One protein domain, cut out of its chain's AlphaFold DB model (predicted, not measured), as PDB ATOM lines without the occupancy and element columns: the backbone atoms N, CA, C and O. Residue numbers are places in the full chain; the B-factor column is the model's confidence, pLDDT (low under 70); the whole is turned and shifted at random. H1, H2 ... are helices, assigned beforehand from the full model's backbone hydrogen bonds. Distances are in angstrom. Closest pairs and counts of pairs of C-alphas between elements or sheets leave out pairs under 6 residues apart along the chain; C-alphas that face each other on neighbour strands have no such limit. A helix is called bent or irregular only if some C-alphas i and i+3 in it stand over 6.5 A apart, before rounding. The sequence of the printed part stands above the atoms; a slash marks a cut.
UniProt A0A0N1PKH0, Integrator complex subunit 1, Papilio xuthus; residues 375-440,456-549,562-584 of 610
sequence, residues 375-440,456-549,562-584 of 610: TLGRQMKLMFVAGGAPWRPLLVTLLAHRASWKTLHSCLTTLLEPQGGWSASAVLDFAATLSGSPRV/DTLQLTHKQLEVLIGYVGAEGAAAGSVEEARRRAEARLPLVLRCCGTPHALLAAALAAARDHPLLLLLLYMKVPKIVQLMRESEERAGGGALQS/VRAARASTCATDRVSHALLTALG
ATOM      1  N   THR A 375      78.592 197.031 177.755       57.59
ATOM      2  CA  THR A 375      78.820 197.123 176.293       57.59
ATOM      3  C   THR A 375      80.128 196.465 175.857       57.59
ATOM      4  O   THR A 375      81.171 197.093 175.797       57.59
ATOM      5  N   LEU A 376      80.084 195.187 175.472       64.44
ATOM      6  CA  LEU A 376      81.293 194.423 175.121       64.44
ATOM      7  C   LEU A 376      81.962 194.797 173.784       64.44
ATOM      8  O   LEU A 376      83.140 194.512 173.634       64.44
ATOM      9  N   GLY A 377      81.267 195.441 172.840       68.88
ATOM     10  CA  GLY A 377      81.678 195.601 171.428       68.88
ATOM     11  C   GLY A 377      83.170 195.891 171.161       68.88
ATOM     12  O   GLY A 377      83.985 194.978 171.051       68.88
ATOM     13  N   ARG A 378      83.554 197.166 171.006       70.12
ATOM     14  CA  ARG A 378      84.973 197.544 170.808       70.12
ATOM     15  C   ARG A 378      85.832 197.285 172.046       70.12
ATOM     16  O   ARG A 378      87.020 197.005 171.932       70.12
ATOM     17  N   GLN A 379      85.217 197.289 173.225       77.06
ATOM     18  CA  GLN A 379      85.905 197.094 174.497       77.06
ATOM     19  C   GLN A 379      86.558 195.714 174.613       77.06
ATOM     20  O   GLN A 379      87.603 195.596 175.245       77.06
ATOM     21  N   MET A 380      86.014 194.675 173.968       81.44
ATOM     22  CA  MET A 380      86.678 193.372 173.896       81.44
ATOM     23  C   MET A 380      88.055 193.464 173.232       81.44
ATOM     24  O   MET A 380      88.994 192.829 173.703       81.44
ATOM     25  N   LYS A 381      88.218 194.303 172.199       80.44
ATOM     26  CA  LYS A 381      89.530 194.520 171.573       80.44
ATOM     27  C   LYS A 381      90.506 195.172 172.541       80.44
ATOM     28  O   LYS A 381      91.613 194.689 172.736       80.44
ATOM     29  N   LEU A 382      90.042 196.200 173.227       82.19
ATOM     30  CA  LEU A 382      90.819 196.943 174.207       82.19
ATOM     31  C   LEU A 382      91.217 196.081 175.430       82.19
ATOM     32  O   LEU A 382      92.310 196.220 175.974       82.19
ATOM     33  N   MET A 383      90.372 195.124 175.827       83.81
ATOM     34  CA  MET A 383      90.639 194.212 176.948       83.81
ATOM     35  C   MET A 383      91.476 192.982 176.585       83.81
ATOM     36  O   MET A 383      92.210 192.484 177.437       83.81
ATOM     37  N   PHE A 384      91.364 192.467 175.359       85.94
ATOM     38  CA  PHE A 384      91.890 191.143 175.014       85.94
ATOM     39  C   PHE A 384      92.854 191.123 173.828       85.94
ATOM     40  O   PHE A 384      93.380 190.059 173.542       85.94
ATOM     41  N   VAL A 385      93.160 192.231 173.147       83.88
ATOM     42  CA  VAL A 385      94.193 192.245 172.088       83.88
ATOM     43  C   VAL A 385      95.610 192.172 172.688       83.88
ATOM     44  O   VAL A 385      95.851 192.560 173.839       83.88
ATOM     45  N   ALA A 386      96.550 191.607 171.922       69.75
ATOM     46  CA  ALA A 386      97.968 191.521 172.273       69.75
ATOM     47  C   ALA A 386      98.642 192.911 172.322       69.75
ATOM     48  O   ALA A 386      98.222 193.836 171.636       69.75
ATOM     49  N   GLY A 387      99.694 193.071 173.137       67.94
ATOM     50  CA  GLY A 387     100.380 194.368 173.306       67.94
ATOM     51  C   GLY A 387      99.672 195.338 174.264       67.94
ATOM     52  O   GLY A 387      99.610 196.535 174.009       67.94
ATOM     53  N   GLY A 388      99.092 194.812 175.346       64.12
ATOM     54  CA  GLY A 388      98.199 195.559 176.233       64.12
ATOM     55  C   GLY A 388      98.856 196.665 177.063       64.12
ATOM     56  O   GLY A 388     100.007 196.564 177.485       64.12
ATOM     57  N   ALA A 389      98.062 197.695 177.347       71.00
ATOM     58  CA  ALA A 389      98.394 198.783 178.257       71.00
ATOM     59  C   ALA A 389      98.360 198.331 179.739       71.00
ATOM     60  O   ALA A 389      97.639 197.381 180.073       71.00
ATOM     61  N   PRO A 390      99.084 199.012 180.654       73.06
ATOM     62  CA  PRO A 390      99.182 198.620 182.068       73.06
ATOM     63  C   PRO A 390      97.830 198.602 182.797       73.06
ATOM     64  O   PRO A 390      97.645 197.862 183.759       73.06
ATOM     65  N   TRP A 391      96.855 199.372 182.315       79.69
ATOM     66  CA  TRP A 391      95.525 199.474 182.904       79.69
ATOM     67  C   TRP A 391      94.536 198.381 182.464       79.69
ATOM     68  O   TRP A 391      93.447 198.271 183.021       79.69
ATOM     69  N   ARG A 392      94.888 197.530 181.495       83.12
ATOM     70  CA  ARG A 392      94.010 196.471 180.958       83.12
ATOM     71  C   ARG A 392      93.437 195.515 182.024       83.12
ATOM     72  O   ARG A 392      92.237 195.238 181.958       83.12
ATOM     73  N   PRO A 393      94.205 195.047 183.033       82.50
ATOM     74  CA  PRO A 393      93.663 194.185 184.088       82.50
ATOM     75  C   PRO A 393      92.508 194.831 184.866       82.50
ATOM     76  O   PRO A 393      91.591 194.133 185.299       82.50
ATOM     77  N   LEU A 394      92.500 196.161 185.007       80.69
ATOM     78  CA  LEU A 394      91.413 196.882 185.672       80.69
ATOM     79  C   LEU A 394      90.095 196.727 184.907       80.69
ATOM     80  O   LEU A 394      89.061 196.461 185.506       80.69
ATOM     81  N   LEU A 395      90.118 196.850 183.581       82.50
ATOM     82  CA  LEU A 395      88.908 196.708 182.772       82.50
ATOM     83  C   LEU A 395      88.395 195.272 182.752       82.50
ATOM     84  O   LEU A 395      87.196 195.047 182.897       82.50
ATOM     85  N   VAL A 396      89.303 194.301 182.654       85.00
ATOM     86  CA  VAL A 396      88.949 192.874 182.693       85.00
ATOM     87  C   VAL A 396      88.323 192.505 184.045       85.00
ATOM     88  O   VAL A 396      87.315 191.797 184.091       85.00
ATOM     89  N   THR A 397      88.865 193.019 185.151       82.38
ATOM     90  CA  THR A 397      88.307 192.788 186.496       82.38
ATOM     91  C   THR A 397      86.982 193.521 186.706       82.38
ATOM     92  O   THR A 397      86.040 192.932 187.240       82.38
ATOM     93  N   LEU A 398      86.852 194.769 186.240       80.50
ATOM     94  CA  LEU A 398      85.579 195.496 186.254       80.50
ATOM     95  C   LEU A 398      84.498 194.736 185.484       80.50
ATOM     96  O   LEU A 398      83.390 194.581 186.001       80.50
ATOM     97  N   LEU A 399      84.831 194.196 184.308       83.88
ATOM     98  CA  LEU A 399      83.931 193.351 183.535       83.88
ATOM     99  C   LEU A 399      83.519 192.114 184.344       83.88
ATOM    100  O   LEU A 399      82.325 191.883 184.529       83.88
ATOM    101  N   ALA A 400      84.488 191.360 184.874       83.69
ATOM    102  CA  ALA A 400      84.238 190.131 185.631       83.69
ATOM    103  C   ALA A 400      83.323 190.351 186.852       83.69
ATOM    104  O   ALA A 400      82.479 189.509 187.172       83.69
ATOM    105  N   HIS A 401      83.459 191.492 187.533       80.69
ATOM    106  CA  HIS A 401      82.697 191.776 188.746       80.69
ATOM    107  C   HIS A 401      81.356 192.472 188.500       80.69
ATOM    108  O   HIS A 401      80.410 192.187 189.235       80.69
ATOM    109  N   ARG A 402      81.248 193.361 187.505       78.62
ATOM    110  CA  ARG A 402      80.054 194.204 187.308       78.62
ATOM    111  C   ARG A 402      79.101 193.715 186.224       78.62
ATOM    112  O   ARG A 402      77.921 194.035 186.305       78.62
ATOM    113  N   ALA A 403      79.570 192.955 185.237       83.12
ATOM    114  CA  ALA A 403      78.707 192.515 184.144       83.12
ATOM    115  C   ALA A 403      77.726 191.410 184.573       83.12
ATOM    116  O   ALA A 403      77.982 190.625 185.500       83.12
ATOM    117  N   SER A 404      76.597 191.318 183.870       86.81
ATOM    118  CA  SER A 404      75.672 190.196 183.967       86.81
ATOM    119  C   SER A 404      76.306 188.897 183.470       86.81
ATOM    120  O   SER A 404      77.183 188.880 182.604       86.81
ATOM    121  N   TRP A 405      75.818 187.768 183.987       86.88
ATOM    122  CA  TRP A 405      76.282 186.441 183.577       86.88
ATOM    123  C   TRP A 405      76.057 186.166 182.088       86.88
ATOM    124  O   TRP A 405      76.880 185.501 181.464       86.88
ATOM    125  N   LYS A 406      74.992 186.724 181.495       88.62
ATOM    126  CA  LYS A 406      74.724 186.620 180.054       88.62
ATOM    127  C   LYS A 406      75.832 187.291 179.242       88.62
ATOM    128  O   LYS A 406      76.340 186.702 178.291       88.62
ATOM    129  N   THR A 407      76.226 188.492 179.651       87.94
ATOM    130  CA  THR A 407      77.306 189.265 179.034       87.94
ATOM    131  C   THR A 407      78.651 188.557 179.218       87.94
ATOM    132  O   THR A 407      79.371 188.354 178.245       87.94
ATOM    133  N   LEU A 408      78.959 188.061 180.422       88.94
ATOM    134  CA  LEU A 408      80.184 187.289 180.681       88.94
ATOM    135  C   LEU A 408      80.267 186.005 179.847       88.94
ATOM    136  O   LEU A 408      81.312 185.721 179.266       88.94
ATOM    137  N   HIS A 409      79.163 185.266 179.732       89.25
ATOM    138  CA  HIS A 409      79.086 184.068 178.902       89.25
ATOM    139  C   HIS A 409      79.256 184.399 177.411       89.25
ATOM    140  O   HIS A 409      80.016 183.734 176.710       89.25
ATOM    141  N   SER A 410      78.606 185.461 176.917       88.81
ATOM    142  CA  SER A 410      78.783 185.933 175.535       88.81
ATOM    143  C   SER A 410      80.224 186.376 175.250       88.81
ATOM    144  O   SER A 410      80.746 186.127 174.168       88.81
ATOM    145  N   CYS A 411      80.885 187.007 176.224       89.50
ATOM    146  CA  CYS A 411      82.290 187.389 176.117       89.50
ATOM    147  C   CYS A 411      83.182 186.146 176.016       89.50
ATOM    148  O   CYS A 411      83.933 186.001 175.057       89.50
ATOM    149  N   LEU A 412      83.054 185.215 176.967       90.62
ATOM    150  CA  LEU A 412      83.878 184.008 177.014       90.62
ATOM    151  C   LEU A 412      83.684 183.127 175.773       90.62
ATOM    152  O   LEU A 412      84.658 182.617 175.231       90.62
ATOM    153  N   THR A 413      82.448 182.982 175.296       90.38
ATOM    154  CA  THR A 413      82.154 182.239 174.060       90.38
ATOM    155  C   THR A 413      82.861 182.851 172.855       90.38
ATOM    156  O   THR A 413      83.532 182.111 172.148       90.38
ATOM    157  N   THR A 414      82.806 184.177 172.691       89.94
ATOM    158  CA  THR A 414      83.490 184.904 171.602       89.94
ATOM    159  C   THR A 414      85.020 184.812 171.710       89.94
ATOM    160  O   THR A 414      85.720 184.706 170.705       89.94
ATOM    161  N   LEU A 415      85.571 184.839 172.929       90.06
ATOM    162  CA  LEU A 415      87.017 184.694 173.152       90.06
ATOM    163  C   LEU A 415      87.526 183.283 172.848       90.06
ATOM    164  O   LEU A 415      88.679 183.129 172.467       90.06
ATOM    165  N   LEU A 416      86.680 182.264 173.017       90.25
ATOM    166  CA  LEU A 416      87.005 180.860 172.751       90.25
ATOM    167  C   LEU A 416      86.600 180.415 171.335       90.25
ATOM    168  O   LEU A 416      86.528 179.216 171.061       90.25
ATOM    169  N   GLU A 417      86.343 181.359 170.426       88.69
ATOM    170  CA  GLU A 417      86.190 181.064 169.005       88.69
ATOM    171  C   GLU A 417      87.564 180.874 168.331       88.69
ATOM    172  O   GLU A 417      88.499 181.636 168.584       88.69
ATOM    173  N   PRO A 418      87.705 179.903 167.410       75.25
ATOM    174  CA  PRO A 418      88.992 179.543 166.802       75.25
ATOM    175  C   PRO A 418      89.616 180.624 165.895       75.25
ATOM    176  O   PRO A 418      90.725 180.434 165.408       75.25
ATOM    177  N   GLN A 419      88.937 181.750 165.653       66.12
ATOM    178  CA  GLN A 419      89.413 182.848 164.793       66.12
ATOM    179  C   GLN A 419      90.049 184.019 165.576       66.12
ATOM    180  O   GLN A 419      90.246 185.105 165.035       66.12
ATOM    181  N   GLY A 420      90.353 183.835 166.863       62.94
ATOM    182  CA  GLY A 420      90.706 184.937 167.758       62.94
ATOM    183  C   GLY A 420      92.195 185.289 167.818       62.94
ATOM    184  O   GLY A 420      92.971 184.574 168.447       62.94
ATOM    185  N   GLY A 421      92.575 186.467 167.307       76.38
ATOM    186  CA  GLY A 421      93.864 187.137 167.568       76.38
ATOM    187  C   GLY A 421      93.978 187.733 168.983       76.38
ATOM    188  O   GLY A 421      94.496 188.837 169.164       76.38
ATOM    189  N   TRP A 422      93.427 187.036 169.976       87.88
ATOM    190  CA  TRP A 422      93.366 187.471 171.367       87.88
ATOM    191  C   TRP A 422      94.659 187.123 172.123       87.88
ATOM    192  O   TRP A 422      95.359 186.156 171.830       87.88
ATOM    193  N   SER A 423      94.969 187.918 173.141       88.00
ATOM    194  CA  SER A 423      96.085 187.752 174.062       88.00
ATOM    195  C   SER A 423      95.836 186.542 174.958       88.00
ATOM    196  O   SER A 423      95.044 186.628 175.895       88.00
ATOM    197  N   ALA A 424      96.590 185.463 174.734       88.69
ATOM    198  CA  ALA A 424      96.502 184.217 175.495       88.69
ATOM    199  C   ALA A 424      96.448 184.430 177.019       88.69
ATOM    200  O   ALA A 424      95.501 183.993 177.665       88.69
ATOM    201  N   SER A 425      97.393 185.192 177.584       88.44
ATOM    202  CA  SER A 425      97.431 185.460 179.028       88.44
ATOM    203  C   SER A 425      96.175 186.158 179.549       88.44
ATOM    204  O   SER A 425      95.627 185.739 180.559       88.44
ATOM    205  N   ALA A 426      95.659 187.164 178.833       88.44
ATOM    206  CA  ALA A 426      94.478 187.911 179.267       88.44
ATOM    207  C   ALA A 426      93.208 187.045 179.240       88.44
ATOM    208  O   ALA A 426      92.381 187.135 180.145       88.44
ATOM    209  N   VAL A 427      93.063 186.181 178.228       91.25
ATOM    210  CA  VAL A 427      91.937 185.236 178.132       91.25
ATOM    211  C   VAL A 427      92.009 184.199 179.255       91.25
ATOM    212  O   VAL A 427      91.001 183.936 179.913       91.25
ATOM    213  N   LEU A 428      93.197 183.648 179.521       91.25
ATOM    214  CA  LEU A 428      93.412 182.670 180.590       91.25
ATOM    215  C   LEU A 428      93.207 183.280 181.984       91.25
ATOM    216  O   LEU A 428      92.570 182.655 182.832       91.25
ATOM    217  N   ASP A 429      93.687 184.504 182.216       90.31
ATOM    218  CA  ASP A 429      93.454 185.254 183.458       90.31
ATOM    219  C   ASP A 429      91.966 185.543 183.664       90.31
ATOM    220  O   ASP A 429      91.441 185.392 184.771       90.31
ATOM    221  N   PHE A 430      91.256 185.910 182.598       90.38
ATOM    222  CA  PHE A 430      89.817 186.141 182.650       90.38
ATOM    223  C   PHE A 430      89.043 184.858 182.968       90.38
ATOM    224  O   PHE A 430      88.229 184.856 183.889       90.38
ATOM    225  N   ALA A 431      89.335 183.742 182.292       90.75
ATOM    226  CA  ALA A 431      88.718 182.446 182.583       90.75
ATOM    227  C   ALA A 431      89.008 181.976 184.023       90.75
ATOM    228  O   ALA A 431      88.099 181.525 184.727       90.75
ATOM    229  N   ALA A 432      90.244 182.162 184.505       89.94
ATOM    230  CA  ALA A 432      90.605 181.906 185.897       89.94
ATOM    231  C   ALA A 432      89.783 182.769 186.866       89.94
ATOM    232  O   ALA A 432      89.206 182.235 187.816       89.94
ATOM    233  N   THR A 433      89.649 184.067 186.583       88.56
ATOM    234  CA  THR A 433      88.861 185.018 187.387       88.56
ATOM    235  C   THR A 433      87.382 184.637 187.430       88.56
ATOM    236  O   THR A 433      86.766 184.684 188.493       88.56
ATOM    237  N   LEU A 434      86.806 184.202 186.305       88.31
ATOM    238  CA  LEU A 434      85.422 183.728 186.254       88.31
ATOM    239  C   LEU A 434      85.223 182.466 187.095       88.31
ATOM    240  O   LEU A 434      84.258 182.384 187.854       88.31
ATOM    241  N   SER A 435      86.161 181.518 187.030       85.62
ATOM    242  CA  SER A 435      86.115 180.309 187.855       85.62
ATOM    243  C   SER A 435      86.237 180.638 189.356       85.62
ATOM    244  O   SER A 435      85.543 180.066 190.201       85.62
ATOM    245  N   GLY A 436      87.089 181.595 189.719       82.38
ATOM    246  CA  GLY A 436      87.313 182.035 191.098       82.38
ATOM    247  C   GLY A 436      86.352 183.118 191.586       82.38
ATOM    248  O   GLY A 436      86.574 183.670 192.661       82.38
ATOM    249  N   SER A 437      85.314 183.468 190.817       83.69
ATOM    250  CA  SER A 437      84.526 184.670 191.089       83.69
ATOM    251  C   SER A 437      83.813 184.588 192.445       83.69
ATOM    252  O   SER A 437      82.991 183.689 192.648       83.69
ATOM    253  N   PRO A 438      84.027 185.548 193.366       80.12
ATOM    254  CA  PRO A 438      83.414 185.520 194.693       80.12
ATOM    255  C   PRO A 438      81.885 185.566 194.629       80.12
ATOM    256  O   PRO A 438      81.228 185.085 195.542       80.12
ATOM    257  N   ARG A 439      81.309 186.073 193.526       81.44
ATOM    258  CA  ARG A 439      79.857 186.082 193.281       81.44
ATOM    259  C   ARG A 439      79.269 184.672 193.170       81.44
ATOM    260  O   ARG A 439      78.100 184.490 193.480       81.44
ATOM    261  N   VAL A 440      80.062 183.698 192.721       78.94
ATOM    262  CA  VAL A 440      79.660 182.283 192.611       78.94
ATOM    263  C   VAL A 440      79.784 181.576 193.962       78.94
ATOM    264  O   VAL A 440      78.997 180.692 194.281       78.94
ATOM    265  N   ASP A 456      83.201 172.068 188.022       81.75
ATOM    266  CA  ASP A 456      83.392 172.771 186.752       81.75
ATOM    267  C   ASP A 456      82.314 173.848 186.595       81.75
ATOM    268  O   ASP A 456      81.172 173.593 186.212       81.75
ATOM    269  N   THR A 457      82.698 175.080 186.918       82.25
ATOM    270  CA  THR A 457      81.831 176.256 186.820       82.25
ATOM    271  C   THR A 457      81.705 176.801 185.402       82.25
ATOM    272  O   THR A 457      80.792 177.580 185.152       82.25
ATOM    273  N   LEU A 458      82.642 176.477 184.502       84.62
ATOM    274  CA  LEU A 458      82.675 177.045 183.151       84.62
ATOM    275  C   LEU A 458      81.966 176.151 182.133       84.62
ATOM    276  O   LEU A 458      81.449 176.683 181.154       84.62
ATOM    277  N   GLN A 459      81.920 174.833 182.370       86.69
ATOM    278  CA  GLN A 459      81.230 173.846 181.529       86.69
ATOM    279  C   GLN A 459      81.531 174.038 180.036       86.69
ATOM    280  O   GLN A 459      80.635 174.133 179.194       86.69
ATOM    281  N   LEU A 460      82.821 174.144 179.713       88.31
ATOM    282  CA  LEU A 460      83.267 174.420 178.352       88.31
ATOM    283  C   LEU A 460      82.944 173.246 177.423       88.31
ATOM    284  O   LEU A 460      83.123 172.077 177.767       88.31
ATOM    285  N   THR A 461      82.525 173.555 176.197       89.69
ATOM    286  CA  THR A 461      82.393 172.530 175.154       89.69
ATOM    287  C   THR A 461      83.767 171.998 174.739       89.69
ATOM    288  O   THR A 461      84.771 172.700 174.848       89.69
ATOM    289  N   HIS A 462      83.828 170.784 174.180       89.25
ATOM    290  CA  HIS A 462      85.097 170.198 173.719       89.25
ATOM    291  C   HIS A 462      85.856 171.104 172.733       89.25
ATOM    292  O   HIS A 462      87.066 171.242 172.850       89.25
ATOM    293  N   LYS A 463      85.144 171.797 171.832       88.69
ATOM    294  CA  LYS A 463      85.747 172.754 170.889       88.69
ATOM    295  C   LYS A 463      86.336 173.980 171.593       88.69
ATOM    296  O   LYS A 463      87.420 174.429 171.249       88.69
ATOM    297  N   GLN A 464      85.635 174.518 172.587       91.38
ATOM    298  CA  GLN A 464      86.129 175.651 173.376       91.38
ATOM    299  C   GLN A 464      87.322 175.256 174.250       91.38
ATOM    300  O   GLN A 464      88.237 176.053 174.440       91.38
ATOM    301  N   LEU A 465      87.330 174.020 174.756       91.00
ATOM    302  CA  LEU A 465      88.439 173.467 175.527       91.00
ATOM    303  C   LEU A 465      89.697 173.281 174.666       91.00
ATOM    304  O   LEU A 465      90.790 173.598 175.125       91.00
ATOM    305  N   GLU A 466      89.550 172.839 173.412       89.75
ATOM    306  CA  GLU A 466      90.652 172.799 172.439       89.75
ATOM    307  C   GLU A 466      91.271 174.193 172.235       89.75
ATOM    308  O   GLU A 466      92.490 174.345 172.322       89.75
ATOM    309  N   VAL A 467      90.442 175.229 172.051       91.50
ATOM    310  CA  VAL A 467      90.911 176.620 171.899       91.50
ATOM    311  C   VAL A 467      91.590 177.134 173.175       91.50
ATOM    312  O   VAL A 467      92.651 177.754 173.103       91.50
ATOM    313  N   LEU A 468      91.038 176.832 174.357       91.94
ATOM    314  CA  LEU A 468      91.646 177.186 175.645       91.94
ATOM    315  C   LEU A 468      93.055 176.588 175.789       91.94
ATOM    316  O   LEU A 468      93.971 177.256 176.265       91.94
ATOM    317  N   ILE A 469      93.240 175.343 175.352       91.44
ATOM    318  CA  ILE A 469      94.536 174.656 175.382       91.44
ATOM    319  C   ILE A 469      95.515 175.274 174.391       91.44
ATOM    320  O   ILE A 469      96.683 175.457 174.741       91.44
ATOM    321  N   GLY A 470      95.027 175.680 173.216       90.06
ATOM    322  CA  GLY A 470      95.786 176.499 172.274       90.06
ATOM    323  C   GLY A 470      96.309 177.790 172.915       90.06
ATOM    324  O   GLY A 470      97.477 178.137 172.742       90.06
ATOM    325  N   TYR A 471      95.501 178.469 173.740       91.00
ATOM    326  CA  TYR A 471      95.960 179.648 174.482       91.00
ATOM    327  C   TYR A 471      97.033 179.321 175.529       91.00
ATOM    328  O   TYR A 471      98.017 180.054 175.625       91.00
ATOM    329  N   VAL A 472      96.904 178.224 176.286       90.81
ATOM    330  CA  VAL A 472      97.940 177.811 177.261       90.81
ATOM    331  C   VAL A 472      99.276 177.567 176.563       90.81
ATOM    332  O   VAL A 472     100.330 177.990 177.042       90.81
ATOM    333  N   GLY A 473      99.240 176.917 175.405       86.75
ATOM    334  CA  GLY A 473     100.439 176.696 174.619       86.75
ATOM    335  C   GLY A 473     101.012 177.963 173.994       86.75
ATOM    336  O   GLY A 473     102.227 178.141 174.023       86.75
ATOM    337  N   ALA A 474     100.171 178.878 173.504       87.56
ATOM    338  CA  ALA A 474     100.608 180.178 172.994       87.56
ATOM    339  C   ALA A 474     101.283 181.040 174.083       87.56
ATOM    340  O   ALA A 474     102.297 181.684 173.823       87.56
ATOM    341  N   GLU A 475     100.777 181.014 175.321       88.06
ATOM    342  CA  GLU A 475     101.404 181.680 176.474       88.06
ATOM    343  C   GLU A 475     102.775 181.067 176.828       88.06
ATOM    344  O   GLU A 475     103.719 181.788 177.179       88.06
ATOM    345  N   GLY A 476     102.894 179.742 176.707       83.56
ATOM    346  CA  GLY A 476     104.157 179.022 176.863       83.56
ATOM    347  C   GLY A 476     105.153 179.311 175.736       83.56
ATOM    348  O   GLY A 476     106.332 179.503 176.005       83.56
ATOM    349  N   ALA A 477     104.689 179.403 174.487       82.88
ATOM    350  CA  ALA A 477     105.520 179.720 173.324       82.88
ATOM    351  C   ALA A 477     106.061 181.160 173.357       82.88
ATOM    352  O   ALA A 477     107.139 181.426 172.836       82.88
ATOM    353  N   ALA A 478     105.347 182.078 174.013       80.69
ATOM    354  CA  ALA A 478     105.811 183.439 174.278       80.69
ATOM    355  C   ALA A 478     106.845 183.530 175.426       80.69
ATOM    356  O   ALA A 478     107.195 184.628 175.863       80.69
ATOM    357  N   ALA A 479     107.296 182.410 176.002       79.06
ATOM    358  CA  ALA A 479     108.346 182.394 177.021       79.06
ATOM    359  C   ALA A 479     109.742 182.443 176.406       79.06
ATOM    360  O   ALA A 479     109.995 181.826 175.374       79.06
ATOM    361  N   GLY A 480     110.661 183.156 177.066       75.88
ATOM    362  CA  GLY A 480     112.050 183.243 176.610       75.88
ATOM    363  C   GLY A 480     112.839 181.964 176.892       75.88
ATOM    364  O   GLY A 480     113.827 181.685 176.216       75.88
ATOM    365  N   SER A 481     112.393 181.166 177.868       80.75
ATOM    366  CA  SER A 481     113.029 179.913 178.271       80.75
ATOM    367  C   SER A 481     112.023 178.771 178.445       80.75
ATOM    368  O   SER A 481     110.843 178.977 178.733       80.75
ATOM    369  N   VAL A 482     112.507 177.532 178.313       77.38
ATOM    370  CA  VAL A 482     111.701 176.315 178.526       77.38
ATOM    371  C   VAL A 482     111.222 176.211 179.980       77.38
ATOM    372  O   VAL A 482     110.103 175.765 180.233       77.38
ATOM    373  N   GLU A 483     112.030 176.672 180.939       79.44
ATOM    374  CA  GLU A 483     111.669 176.684 182.362       79.44
ATOM    375  C   GLU A 483     110.541 177.691 182.647       79.44
ATOM    376  O   GLU A 483     109.608 177.393 183.392       79.44
ATOM    377  N   GLU A 484     110.567 178.867 182.011       80.00
ATOM    378  CA  GLU A 484     109.458 179.828 182.071       80.00
ATOM    379  C   GLU A 484     108.193 179.285 181.405       80.00
ATOM    380  O   GLU A 484     107.107 179.422 181.970       80.00
ATOM    381  N   ALA A 485     108.321 178.639 180.240       79.06
ATOM    382  CA  ALA A 485     107.197 178.000 179.558       79.06
ATOM    383  C   ALA A 485     106.542 176.942 180.455       79.06
ATOM    384  O   ALA A 485     105.318 176.911 180.598       79.06
ATOM    385  N   ARG A 486     107.363 176.123 181.129       83.19
ATOM    386  CA  ARG A 486     106.910 175.142 182.118       83.19
ATOM    387  C   ARG A 486     106.177 175.813 183.277       83.19
ATOM    388  O   ARG A 486     105.077 175.381 183.602       83.19
ATOM    389  N   ARG A 487     106.748 176.861 183.883       85.81
ATOM    390  CA  ARG A 487     106.123 177.578 185.011       85.81
ATOM    391  C   ARG A 487     104.777 178.191 184.630       85.81
ATOM    392  O   ARG A 487     103.832 178.090 185.407       85.81
ATOM    393  N   ARG A 488     104.662 178.787 183.437       86.19
ATOM    394  CA  ARG A 488     103.389 179.339 182.941       86.19
ATOM    395  C   ARG A 488     102.360 178.239 182.710       86.19
ATOM    396  O   ARG A 488     101.250 178.338 183.223       86.19
ATOM    397  N   ALA A 489     102.738 177.154 182.037       86.38
ATOM    398  CA  ALA A 489     101.847 176.014 181.830       86.38
ATOM    399  C   ALA A 489     101.398 175.371 183.159       86.38
ATOM    400  O   ALA A 489     100.224 175.048 183.326       86.38
ATOM    401  N   GLU A 490     102.304 175.239 184.131       87.81
ATOM    402  CA  GLU A 490     102.001 174.720 185.468       87.81
ATOM    403  C   GLU A 490     101.055 175.647 186.247       87.81
ATOM    404  O   GLU A 490     100.114 175.163 186.876       87.81
ATOM    405  N   ALA A 491     101.221 176.970 186.137       89.38
ATOM    406  CA  ALA A 491     100.314 177.945 186.745       89.38
ATOM    407  C   ALA A 491      98.886 177.883 186.168       89.38
ATOM    408  O   ALA A 491      97.920 178.154 186.880       89.38
ATOM    409  N   ARG A 492      98.730 177.498 184.892       92.12
ATOM    410  CA  ARG A 492      97.418 177.336 184.233       92.12
ATOM    411  C   ARG A 492      96.780 175.965 184.449       92.12
ATOM    412  O   ARG A 492      95.581 175.807 184.221       92.12
ATOM    413  N   LEU A 493      97.539 174.986 184.929       89.94
ATOM    414  CA  LEU A 493      97.078 173.612 185.113       89.94
ATOM    415  C   LEU A 493      95.835 173.476 186.018       89.94
ATOM    416  O   LEU A 493      94.936 172.719 185.644       89.94
ATOM    417  N   PRO A 494      95.700 174.211 187.144       89.56
ATOM    418  CA  PRO A 494      94.491 174.153 187.967       89.56
ATOM    419  C   PRO A 494      93.226 174.585 187.216       89.56
ATOM    420  O   PRO A 494      92.171 173.980 187.396       89.56
ATOM    421  N   LEU A 495      93.330 175.598 186.346       90.75
ATOM    422  CA  LEU A 495      92.214 176.054 185.516       90.75
ATOM    423  C   LEU A 495      91.801 174.970 184.513       90.75
ATOM    424  O   LEU A 495      90.617 174.662 184.403       90.75
ATOM    425  N   VAL A 496      92.774 174.367 183.820       90.50
ATOM    426  CA  VAL A 496      92.518 173.306 182.830       90.50
ATOM    427  C   VAL A 496      91.855 172.098 183.487       90.50
ATOM    428  O   VAL A 496      90.831 171.628 182.999       90.50
ATOM    429  N   LEU A 497      92.391 171.628 184.617       89.25
ATOM    430  CA  LEU A 497      91.830 170.485 185.343       89.25
ATOM    431  C   LEU A 497      90.411 170.766 185.843       89.25
ATOM    432  O   LEU A 497      89.561 169.884 185.782       89.25
ATOM    433  N   ARG A 498      90.127 172.001 186.265       87.81
ATOM    434  CA  ARG A 498      88.784 172.405 186.688       87.81
ATOM    435  C   ARG A 498      87.771 172.435 185.541       87.81
ATOM    436  O   ARG A 498      86.617 172.102 185.766       87.81
ATOM    437  N   CYS A 499      88.203 172.770 184.325       87.75
ATOM    438  CA  CYS A 499      87.374 172.660 183.114       87.75
ATOM    439  C   CYS A 499      87.230 171.204 182.623       87.75
ATOM    440  O   CYS A 499      86.489 170.927 181.683       87.75
ATOM    441  N   CYS A 500      87.970 170.262 183.219       85.88
ATOM    442  CA  CYS A 500      87.987 168.848 182.855       85.88
ATOM    443  C   CYS A 500      87.278 167.989 183.915       85.88
ATOM    444  O   CYS A 500      87.836 167.004 184.394       85.88
ATOM    445  N   GLY A 501      86.035 168.332 184.267       78.75
ATOM    446  CA  GLY A 501      85.254 167.572 185.256       78.75
ATOM    447  C   GLY A 501      84.830 166.168 184.798       78.75
ATOM    448  O   GLY A 501      84.429 165.341 185.611       78.75
ATOM    449  N   THR A 502      84.923 165.864 183.497       83.94
ATOM    450  CA  THR A 502      84.541 164.563 182.924       83.94
ATOM    451  C   THR A 502      85.728 163.868 182.249       83.94
ATOM    452  O   THR A 502      86.608 164.538 181.699       83.94
ATOM    453  N   PRO A 503      85.751 162.518 182.199       82.50
ATOM    454  CA  PRO A 503      86.816 161.781 181.516       82.50
ATOM    455  C   PRO A 503      86.899 162.115 180.017       82.50
ATOM    456  O   PRO A 503      87.986 162.096 179.449       82.50
ATOM    457  N   HIS A 504      85.777 162.474 179.382       83.88
ATOM    458  CA  HIS A 504      85.739 162.889 177.977       83.88
ATOM    459  C   HIS A 504      86.342 164.280 177.753       83.88
ATOM    460  O   HIS A 504      87.063 164.473 176.777       83.88
ATOM    461  N   ALA A 505      86.097 165.237 178.655       85.62
ATOM    462  CA  ALA A 505      86.734 166.553 178.593       85.62
ATOM    463  C   ALA A 505      88.250 166.444 178.794       85.62
ATOM    464  O   ALA A 505      89.020 167.017 178.029       85.62
ATOM    465  N   LEU A 506      88.681 165.622 179.753       86.62
ATOM    466  CA  LEU A 506      90.093 165.345 179.997       86.62
ATOM    467  C   LEU A 506      90.771 164.649 178.801       86.62
ATOM    468  O   LEU A 506      91.903 164.985 178.459       86.62
ATOM    469  N   LEU A 507      90.081 163.722 178.129       84.62
ATOM    470  CA  LEU A 507      90.573 163.112 176.892       84.62
ATOM    471  C   LEU A 507      90.696 164.143 175.761       84.62
ATOM    472  O   LEU A 507      91.733 164.195 175.106       84.62
ATOM    473  N   ALA A 508      89.674 164.977 175.547       84.94
ATOM    474  CA  ALA A 508      89.721 166.048 174.551       84.94
ATOM    475  C   ALA A 508      90.890 167.008 174.824       84.94
ATOM    476  O   ALA A 508      91.626 167.370 173.907       84.94
ATOM    477  N   ALA A 509      91.123 167.335 176.098       86.38
ATOM    478  CA  ALA A 509      92.239 168.168 176.499       86.38
ATOM    479  C   ALA A 509      93.603 167.526 176.211       86.38
ATOM    480  O   ALA A 509      94.503 168.165 175.667       86.38
ATOM    481  N   ALA A 510      93.748 166.242 176.534       84.88
ATOM    482  CA  ALA A 510      94.967 165.497 176.255       84.88
ATOM    483  C   ALA A 510      95.241 165.384 174.746       84.88
ATOM    484  O   ALA A 510      96.383 165.548 174.323       84.88
ATOM    485  N   LEU A 511      94.208 165.165 173.926       83.38
ATOM    486  CA  LEU A 511      94.333 165.110 172.468       83.38
ATOM    487  C   LEU A 511      94.725 166.466 171.866       83.38
ATOM    488  O   LEU A 511      95.565 166.501 170.970       83.38
ATOM    489  N   ALA A 512      94.171 167.570 172.372       85.00
ATOM    490  CA  ALA A 512      94.563 168.918 171.962       85.00
ATOM    491  C   ALA A 512      96.025 169.214 172.334       85.00
ATOM    492  O   ALA A 512      96.816 169.639 171.493       85.00
ATOM    493  N   ALA A 513      96.421 168.904 173.573       84.81
ATOM    494  CA  ALA A 513      97.792 169.094 174.039       84.81
ATOM    495  C   ALA A 513      98.800 168.210 173.284       84.81
ATOM    496  O   ALA A 513      99.925 168.635 173.039       84.81
ATOM    497  N   ALA A 514      98.408 166.998 172.879       80.44
ATOM    498  CA  ALA A 514      99.265 166.086 172.125       80.44
ATOM    499  C   ALA A 514      99.604 166.578 170.711       80.44
ATOM    500  O   ALA A 514     100.646 166.191 170.182       80.44
ATOM    501  N   ARG A 515      98.749 167.409 170.101       78.06
ATOM    502  CA  ARG A 515      98.982 167.959 168.758       78.06
ATOM    503  C   ARG A 515     100.049 169.047 168.777       78.06
ATOM    504  O   ARG A 515     101.008 168.959 168.018       78.06
ATOM    505  N   ASP A 516      99.908 170.009 169.687       72.38
ATOM    506  CA  ASP A 516     100.656 171.268 169.598       72.38
ATOM    507  C   ASP A 516     101.532 171.567 170.832       72.38
ATOM    508  O   ASP A 516     102.459 172.378 170.757       72.38
ATOM    509  N   HIS A 517     101.284 170.932 171.988       81.12
ATOM    510  CA  HIS A 517     101.818 171.369 173.291       81.12
ATOM    511  C   HIS A 517     102.324 170.204 174.176       81.12
ATOM    512  O   HIS A 517     101.718 169.877 175.206       81.12
ATOM    513  N   PRO A 518     103.490 169.604 173.855       77.94
ATOM    514  CA  PRO A 518     103.996 168.403 174.534       77.94
ATOM    515  C   PRO A 518     104.333 168.615 176.021       77.94
ATOM    516  O   PRO A 518     104.184 167.694 176.824       77.94
ATOM    517  N   LEU A 519     104.744 169.828 176.415       80.81
ATOM    518  CA  LEU A 519     105.010 170.170 177.821       80.81
ATOM    519  C   LEU A 519     103.733 170.140 178.668       80.81
ATOM    520  O   LEU A 519     103.745 169.632 179.788       80.81
ATOM    521  N   LEU A 520     102.620 170.643 178.126       83.38
ATOM    522  CA  LEU A 520     101.333 170.625 178.815       83.38
ATOM    523  C   LEU A 520     100.810 169.192 178.957       83.38
ATOM    524  O   LEU A 520     100.319 168.829 180.022       83.38
ATOM    525  N   LEU A 521     100.974 168.360 177.922       83.69
ATOM    526  CA  LEU A 521     100.616 166.941 177.982       83.69
ATOM    527  C   LEU A 521     101.389 166.206 179.087       83.69
ATOM    528  O   LEU A 521     100.797 165.435 179.842       83.69
ATOM    529  N   LEU A 522     102.694 166.469 179.217       80.50
ATOM    530  CA  LEU A 522     103.513 165.898 180.287       80.50
ATOM    531  C   LEU A 522     103.003 166.331 181.668       80.50
ATOM    532  O   LEU A 522     102.825 165.488 182.544       80.50
ATOM    533  N   LEU A 523     102.727 167.622 181.866       82.31
ATOM    534  CA  LEU A 523     102.205 168.139 183.136       82.31
ATOM    535  C   LEU A 523     100.838 167.537 183.488       82.31
ATOM    536  O   LEU A 523     100.607 167.163 184.639       82.31
ATOM    537  N   LEU A 524      99.958 167.391 182.496       83.31
ATOM    538  CA  LEU A 524      98.666 166.733 182.657       83.31
ATOM    539  C   LEU A 524      98.844 165.267 183.073       83.31
ATOM    540  O   LEU A 524      98.238 164.844 184.054       83.31
ATOM    541  N   TYR A 525      99.721 164.518 182.399       81.69
ATOM    542  CA  TYR A 525     100.027 163.128 182.749       81.69
ATOM    543  C   TYR A 525     100.574 162.986 184.175       81.69
ATOM    544  O   TYR A 525     100.138 162.108 184.919       81.69
ATOM    545  N   MET A 526     101.481 163.879 184.581       81.19
ATOM    546  CA  MET A 526     102.062 163.870 185.927       81.19
ATOM    547  C   MET A 526     101.021 164.115 187.026       81.19
ATOM    548  O   MET A 526     101.192 163.622 188.139       81.19
ATOM    549  N   LYS A 527      99.945 164.865 186.746       83.31
ATOM    550  CA  LYS A 527      98.851 165.088 187.708       83.31
ATOM    551  C   LYS A 527      97.757 164.031 187.632       83.31
ATOM    552  O   LYS A 527      97.218 163.654 188.669       83.31
ATOM    553  N   VAL A 528      97.423 163.555 186.435       84.19
ATOM    554  CA  VAL A 528      96.358 162.573 186.216       84.19
ATOM    555  C   VAL A 528      96.873 161.436 185.323       84.19
ATOM    556  O   VAL A 528      96.644 161.431 184.112       84.19
ATOM    557  N   PRO A 529      97.512 160.402 185.905       78.75
ATOM    558  CA  PRO A 529      98.068 159.281 185.138       78.75
ATOM    559  C   PRO A 529      97.029 158.524 184.292       78.75
ATOM    560  O   PRO A 529      97.361 157.928 183.266       78.75
ATOM    561  N   LYS A 530      95.747 158.591 184.688       78.62
ATOM    562  CA  LYS A 530      94.599 157.979 183.993       78.62
ATOM    563  C   LYS A 530      94.414 158.482 182.552       78.62
ATOM    564  O   LYS A 530      93.804 157.786 181.745       78.62
ATOM    565  N   ILE A 531      94.985 159.637 182.197       80.56
ATOM    566  CA  ILE A 531      94.962 160.181 180.828       80.56
ATOM    567  C   ILE A 531      95.471 159.160 179.804       80.56
ATOM    568  O   ILE A 531      94.864 159.001 178.749       80.56
ATOM    569  N   VAL A 532      96.539 158.419 180.116       74.94
ATOM    570  CA  VAL A 532      97.137 157.459 179.169       74.94
ATOM    571  C   VAL A 532      96.201 156.289 178.880       74.94
ATOM    572  O   VAL A 532      96.146 155.816 177.748       74.94
ATOM    573  N   GLN A 533      95.448 155.832 179.882       77.56
ATOM    574  CA  GLN A 533      94.438 154.790 179.692       77.56
ATOM    575  C   GLN A 533      93.320 155.296 178.776       77.56
ATOM    576  O   GLN A 533      92.982 154.636 177.801       77.56
ATOM    577  N   LEU A 534      92.834 156.516 179.017       77.50
ATOM    578  CA  LEU A 534      91.774 157.126 178.212       77.50
ATOM    579  C   LEU A 534      92.204 157.373 176.760       77.50
ATOM    580  O   LEU A 534      91.424 157.124 175.844       77.50
ATOM    581  N   MET A 535      93.446 157.811 176.536       76.31
ATOM    582  CA  MET A 535      93.990 157.980 175.185       76.31
ATOM    583  C   MET A 535      94.070 156.640 174.446       76.31
ATOM    584  O   MET A 535      93.623 156.554 173.306       76.31
ATOM    585  N   ARG A 536      94.529 155.571 175.104       71.38
ATOM    586  CA  ARG A 536      94.592 154.227 174.502       71.38
ATOM    587  C   ARG A 536      93.229 153.671 174.146       71.38
ATOM    588  O   ARG A 536      93.018 153.244 173.019       71.38
ATOM    589  N   GLU A 537      92.286 153.738 175.078       73.94
ATOM    590  CA  GLU A 537      90.917 153.289 174.833       73.94
ATOM    591  C   GLU A 537      90.225 154.106 173.726       73.94
ATOM    592  O   GLU A 537      89.261 153.645 173.115       73.94
ATOM    593  N   SER A 538      90.676 155.340 173.472       68.62
ATOM    594  CA  SER A 538      90.209 156.142 172.339       68.62
ATOM    595  C   SER A 538      90.858 155.719 171.018       68.62
ATOM    596  O   SER A 538      90.162 155.611 170.013       68.62
ATOM    597  N   GLU A 539      92.155 155.401 171.019       62.69
ATOM    598  CA  GLU A 539      92.894 154.923 169.844       62.69
ATOM    599  C   GLU A 539      92.425 153.534 169.391       62.69
ATOM    600  O   GLU A 539      92.288 153.288 168.191       62.69
ATOM    601  N   GLU A 540      92.112 152.652 170.344       55.97
ATOM    602  CA  GLU A 540      91.544 151.323 170.097       55.97
ATOM    603  C   GLU A 540      90.139 151.404 169.477       55.97
ATOM    604  O   GLU A 540      89.792 150.582 168.630       55.97
ATOM    605  N   ARG A 541      89.346 152.428 169.834       52.59
ATOM    606  CA  ARG A 541      88.022 152.694 169.238       52.59
ATOM    607  C   ARG A 541      88.090 153.450 167.908       52.59
ATOM    608  O   ARG A 541      87.199 153.283 167.081       52.59
ATOM    609  N   ALA A 542      89.113 154.279 167.698       50.34
ATOM    610  CA  ALA A 542      89.257 155.133 166.516       50.34
ATOM    611  C   ALA A 542      89.937 154.445 165.319       50.34
ATOM    612  O   ALA A 542      90.025 155.053 164.256       50.34
ATOM    613  N   GLY A 543      90.424 153.208 165.463       44.03
ATOM    614  CA  GLY A 543      91.066 152.486 164.366       44.03
ATOM    615  C   GLY A 543      92.310 153.208 163.838       44.03
ATOM    616  O   GLY A 543      92.319 153.709 162.722       44.03
ATOM    617  N   GLY A 544      93.380 153.263 164.636       45.78
ATOM    618  CA  GLY A 544      94.749 153.412 164.120       45.78
ATOM    619  C   GLY A 544      95.135 154.722 163.407       45.78
ATOM    620  O   GLY A 544      96.106 154.707 162.660       45.78
ATOM    621  N   GLY A 545      94.433 155.843 163.616       40.91
ATOM    622  CA  GLY A 545      94.716 157.102 162.896       40.91
ATOM    623  C   GLY A 545      95.538 158.170 163.640       40.91
ATOM    624  O   GLY A 545      96.305 158.905 163.018       40.91
ATOM    625  N   ALA A 546      95.425 158.291 164.969       42.75
ATOM    626  CA  ALA A 546      95.990 159.448 165.687       42.75
ATOM    627  C   ALA A 546      97.532 159.421 165.791       42.75
ATOM    628  O   ALA A 546      98.184 160.452 165.634       42.75
ATOM    629  N   LEU A 547      98.133 158.235 165.953       40.00
ATOM    630  CA  LEU A 547      99.593 158.050 165.989       40.00
ATOM    631  C   LEU A 547     100.267 158.096 164.604       40.00
ATOM    632  O   LEU A 547     101.471 158.333 164.533       40.00
ATOM    633  N   GLN A 548      99.522 157.938 163.504       43.47
ATOM    634  CA  GLN A 548     100.062 158.132 162.147       43.47
ATOM    635  C   GLN A 548     100.387 159.606 161.860       43.47
ATOM    636  O   GLN A 548     101.330 159.903 161.129       43.47
ATOM    637  N   SER A 549      99.677 160.546 162.494       42.88
ATOM    638  CA  SER A 549      99.984 161.982 162.372       42.88
ATOM    639  C   SER A 549     101.271 162.378 163.119       42.88
ATOM    640  O   SER A 549     101.945 163.325 162.724       42.88
ATOM    641  N   VAL A 562     111.518 155.577 167.708       48.62
ATOM    642  CA  VAL A 562     110.085 155.288 167.900       48.62
ATOM    643  C   VAL A 562     109.767 153.808 167.626       48.62
ATOM    644  O   VAL A 562     108.976 153.203 168.354       48.62
ATOM    645  N   ARG A 563     110.425 153.178 166.640       49.66
ATOM    646  CA  ARG A 563     110.336 151.721 166.411       49.66
ATOM    647  C   ARG A 563     110.951 150.907 167.553       49.66
ATOM    648  O   ARG A 563     110.359 149.909 167.952       49.66
ATOM    649  N   ALA A 564     112.079 151.344 168.109       50.12
ATOM    650  CA  ALA A 564     112.705 150.723 169.275       50.12
ATOM    651  C   ALA A 564     111.836 150.878 170.534       50.12
ATOM    652  O   ALA A 564     111.666 149.919 171.283       50.12
ATOM    653  N   ALA A 565     111.191 152.036 170.718       48.19
ATOM    654  CA  ALA A 565     110.216 152.236 171.785       48.19
ATOM    655  C   ALA A 565     109.036 151.256 171.650       48.19
ATOM    656  O   ALA A 565     108.659 150.630 172.635       48.19
ATOM    657  N   ARG A 566     108.505 151.016 170.438       46.41
ATOM    658  CA  ARG A 566     107.427 150.027 170.201       46.41
ATOM    659  C   ARG A 566     107.770 148.592 170.633       46.41
ATOM    660  O   ARG A 566     106.839 147.836 170.896       46.41
ATOM    661  N   ALA A 567     109.050 148.229 170.752       52.47
ATOM    662  CA  ALA A 567     109.482 146.916 171.238       52.47
ATOM    663  C   ALA A 567     109.434 146.775 172.776       52.47
ATOM    664  O   ALA A 567     109.577 145.668 173.291       52.47
ATOM    665  N   SER A 568     109.208 147.867 173.519       50.50
ATOM    666  CA  SER A 568     109.054 147.809 174.975       50.50
ATOM    667  C   SER A 568     107.666 147.293 175.367       50.50
ATOM    668  O   SER A 568     106.626 147.834 174.980       50.50
ATOM    669  N   THR A 569     107.644 146.246 176.188       45.94
ATOM    670  CA  THR A 569     106.421 145.642 176.742       45.94
ATOM    671  C   THR A 569     105.738 146.553 177.766       45.94
ATOM    672  O   THR A 569     104.540 146.426 178.022       45.94
ATOM    673  N   CYS A 570     106.472 147.534 178.292       48.25
ATOM    674  CA  CYS A 570     106.027 148.483 179.292       48.25
ATOM    675  C   CYS A 570     105.359 149.709 178.646       48.25
ATOM    676  O   CYS A 570     105.916 150.435 177.822       48.25
ATOM    677  N   ALA A 571     104.107 149.933 179.027       47.28
ATOM    678  CA  ALA A 571     103.258 151.022 178.570       47.28
ATOM    679  C   ALA A 571     103.827 152.422 178.858       47.28
ATOM    680  O   ALA A 571     103.745 153.310 178.009       47.28
ATOM    681  N   THR A 572     104.368 152.590 180.062       47.19
ATOM    682  CA  THR A 572     104.943 153.838 180.563       47.19
ATOM    683  C   THR A 572     106.288 154.120 179.915       47.19
ATOM    684  O   THR A 572     106.546 155.268 179.566       47.19
ATOM    685  N   ASP A 573     107.094 153.095 179.628       50.31
ATOM    686  CA  ASP A 573     108.381 153.267 178.946       50.31
ATOM    687  C   ASP A 573     108.190 153.757 177.515       50.31
ATOM    688  O   ASP A 573     108.910 154.645 177.081       50.31
ATOM    689  N   ARG A 574     107.174 153.266 176.795       52.56
ATOM    690  CA  ARG A 574     106.883 153.710 175.419       52.56
ATOM    691  C   ARG A 574     106.576 155.197 175.321       52.56
ATOM    692  O   ARG A 574     107.122 155.890 174.465       52.56
ATOM    693  N   VAL A 575     105.712 155.676 176.212       47.91
ATOM    694  CA  VAL A 575     105.299 157.082 176.272       47.91
ATOM    695  C   VAL A 575     106.439 157.950 176.800       47.91
ATOM    696  O   VAL A 575     106.704 159.001 176.228       47.91
ATOM    697  N   SER A 576     107.175 157.480 177.811       51.31
ATOM    698  CA  SER A 576     108.353 158.180 178.344       51.31
ATOM    699  C   SER A 576     109.439 158.323 177.283       51.31
ATOM    700  O   SER A 576     109.969 159.410 177.099       51.31
ATOM    701  N   HIS A 577     109.724 157.268 176.517       56.41
ATOM    702  CA  HIS A 577     110.724 157.305 175.455       56.41
ATOM    703  C   HIS A 577     110.286 158.215 174.302       56.41
ATOM    704  O   HIS A 577     111.099 158.987 173.803       56.41
ATOM    705  N   ALA A 578     109.008 158.188 173.901       53.47
ATOM    706  CA  ALA A 578     108.472 159.086 172.875       53.47
ATOM    707  C   ALA A 578     108.496 160.561 173.321       53.47
ATOM    708  O   ALA A 578     108.930 161.420 172.554       53.47
ATOM    709  N   LEU A 579     108.121 160.846 174.574       51.69
ATOM    710  CA  LEU A 579     108.197 162.182 175.179       51.69
ATOM    711  C   LEU A 579     109.642 162.673 175.295       51.69
ATOM    712  O   LEU A 579     109.931 163.795 174.895       51.69
ATOM    713  N   LEU A 580     110.565 161.834 175.771       56.31
ATOM    714  CA  LEU A 580     111.991 162.165 175.857       56.31
ATOM    715  C   LEU A 580     112.603 162.412 174.470       56.31
ATOM    716  O   LEU A 580     113.403 163.327 174.304       56.31
ATOM    717  N   THR A 581     112.179 161.655 173.454       59.03
ATOM    718  CA  THR A 581     112.635 161.840 172.066       59.03
ATOM    719  C   THR A 581     112.073 163.130 171.452       59.03
ATOM    720  O   THR A 581     112.774 163.812 170.707       59.03
ATOM    721  N   ALA A 582     110.831 163.505 171.784       50.00
ATOM    722  CA  ALA A 582     110.234 164.775 171.367       50.00
ATOM    723  C   ALA A 582     110.894 165.980 172.062       50.00
ATOM    724  O   ALA A 582     111.197 166.977 171.407       50.00
ATOM    725  N   LEU A 583     111.195 165.868 173.361       48.41
ATOM    726  CA  LEU A 583     111.918 166.886 174.131       48.41
ATOM    727  C   LEU A 583     113.361 167.070 173.634       48.41
ATOM    728  O   LEU A 583     113.822 168.201 173.513       48.41
ATOM    729  N   GLY A 584     114.047 165.984 173.259       50.12
ATOM    730  CA  GLY A 584     115.401 166.033 172.693       50.12
ATOM    731  C   GLY A 584     115.504 166.685 171.306       50.12
ATOM    732  O   GLY A 584     116.599 167.039 170.878       50.12
TER     733      GLY A 584
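This is residues 375 to 440, 456 to 549 and 562 to 584 of the 610 residues of the protein "Integrator complex subunit 1" of Papilio xuthus (UniProt A0A0N1PKH0). Look for an elongated stack of helices, with the helical hairpin H5 and H6 in the middle and the hairpin H7 and H8 packed on it. H1 to H4 make one end; toward the other end H9 packs on H7, and H12 comes off H8 with H11 at its side, while residues 540 to 545 stick out. The printed part has 183 residues with twelve named helices, H1 to H12 in order, and no named strand: all helix. By its radius of gyration of the C-alphas, 18.0 A, it is compact, with spans of 58 by 34 by 28 A.

Begin at C-alpha 482, (111.701, 176.315, 178.526), where the longest helix, H6, starts; it runs 24.6 A to residue 498, irregular where C-alphas 491 and 494 are 7.1 A apart, with a kink of 38 degrees near residue 492. Before it find H5, residues 462 to 477, 22.5 A; H4, 424 to 435; H3, 405 to 415; H2, 392 to 402; and H1, 379 to 384, from (85.905, 197.094, 174.497). After it come H7, 503 to 516, 20.6 A; H8, 518 to 527; H9, 531 to 542; H10, 546 to 549; H11, 562 to 566; and H12, 571 to 584, 20.2 A, ending at (115.401, 166.033, 172.693).

H6 and H5 touch as a hairpin at a shallow tilt of 23 degrees, opposite ways; their closest C-alphas, Gly 476 and Ala 485, are 4.2 A apart. H5 touches H7, closest at C-alphas 466 and 512, 5.5 A. H7 and H8 form a hairpin at 31 degrees, closest at C-alphas 513 and 521, 5.3 A. H4 touches H5 with residues 424 to 428 alone, closest at C-alphas 424 and 471, 4.7 A. H2 touches H4, closest at C-alphas 400 and 434, 6.5 A; H1 touches H2, closest at C-alphas 383 and 392, 5.7 A. H3 touches no helix; it is near H2, H4 and H5. H9 touches H7, about perpendicular at 87 degrees, closest at C-alphas 507 and 534, 6.2 A. H12 and H8 only just touch, with 3 pairs of C-alphas within 8 A, closest at 518 and 579, 7.5 A. H11 touches H12, closest at C-alphas 565 and 574, 5.1 A; H10 touches no helix. In H1 to H5, H8 and H11 every O i to N i+4 pair is within hydrogen-bond range; in H6 11 of 13, H7 9 of 10, H9 7 of 8, H12 9 of 10, and H10 is too short for one.

The farthest C-alphas, Thr 375 and Ala 567, are 59.0 A apart. Residues 441 to 455 and 550 to 561 are not printed; the gaps are 11.8 A from C-alpha 440 to 456 and 13.3 A from 549 to 562. Of the links printed whole, none is long. Mean pLDDT of the printed part is 76.9, with 43 residues under 70, among them 538 to 549 and 562 to 584.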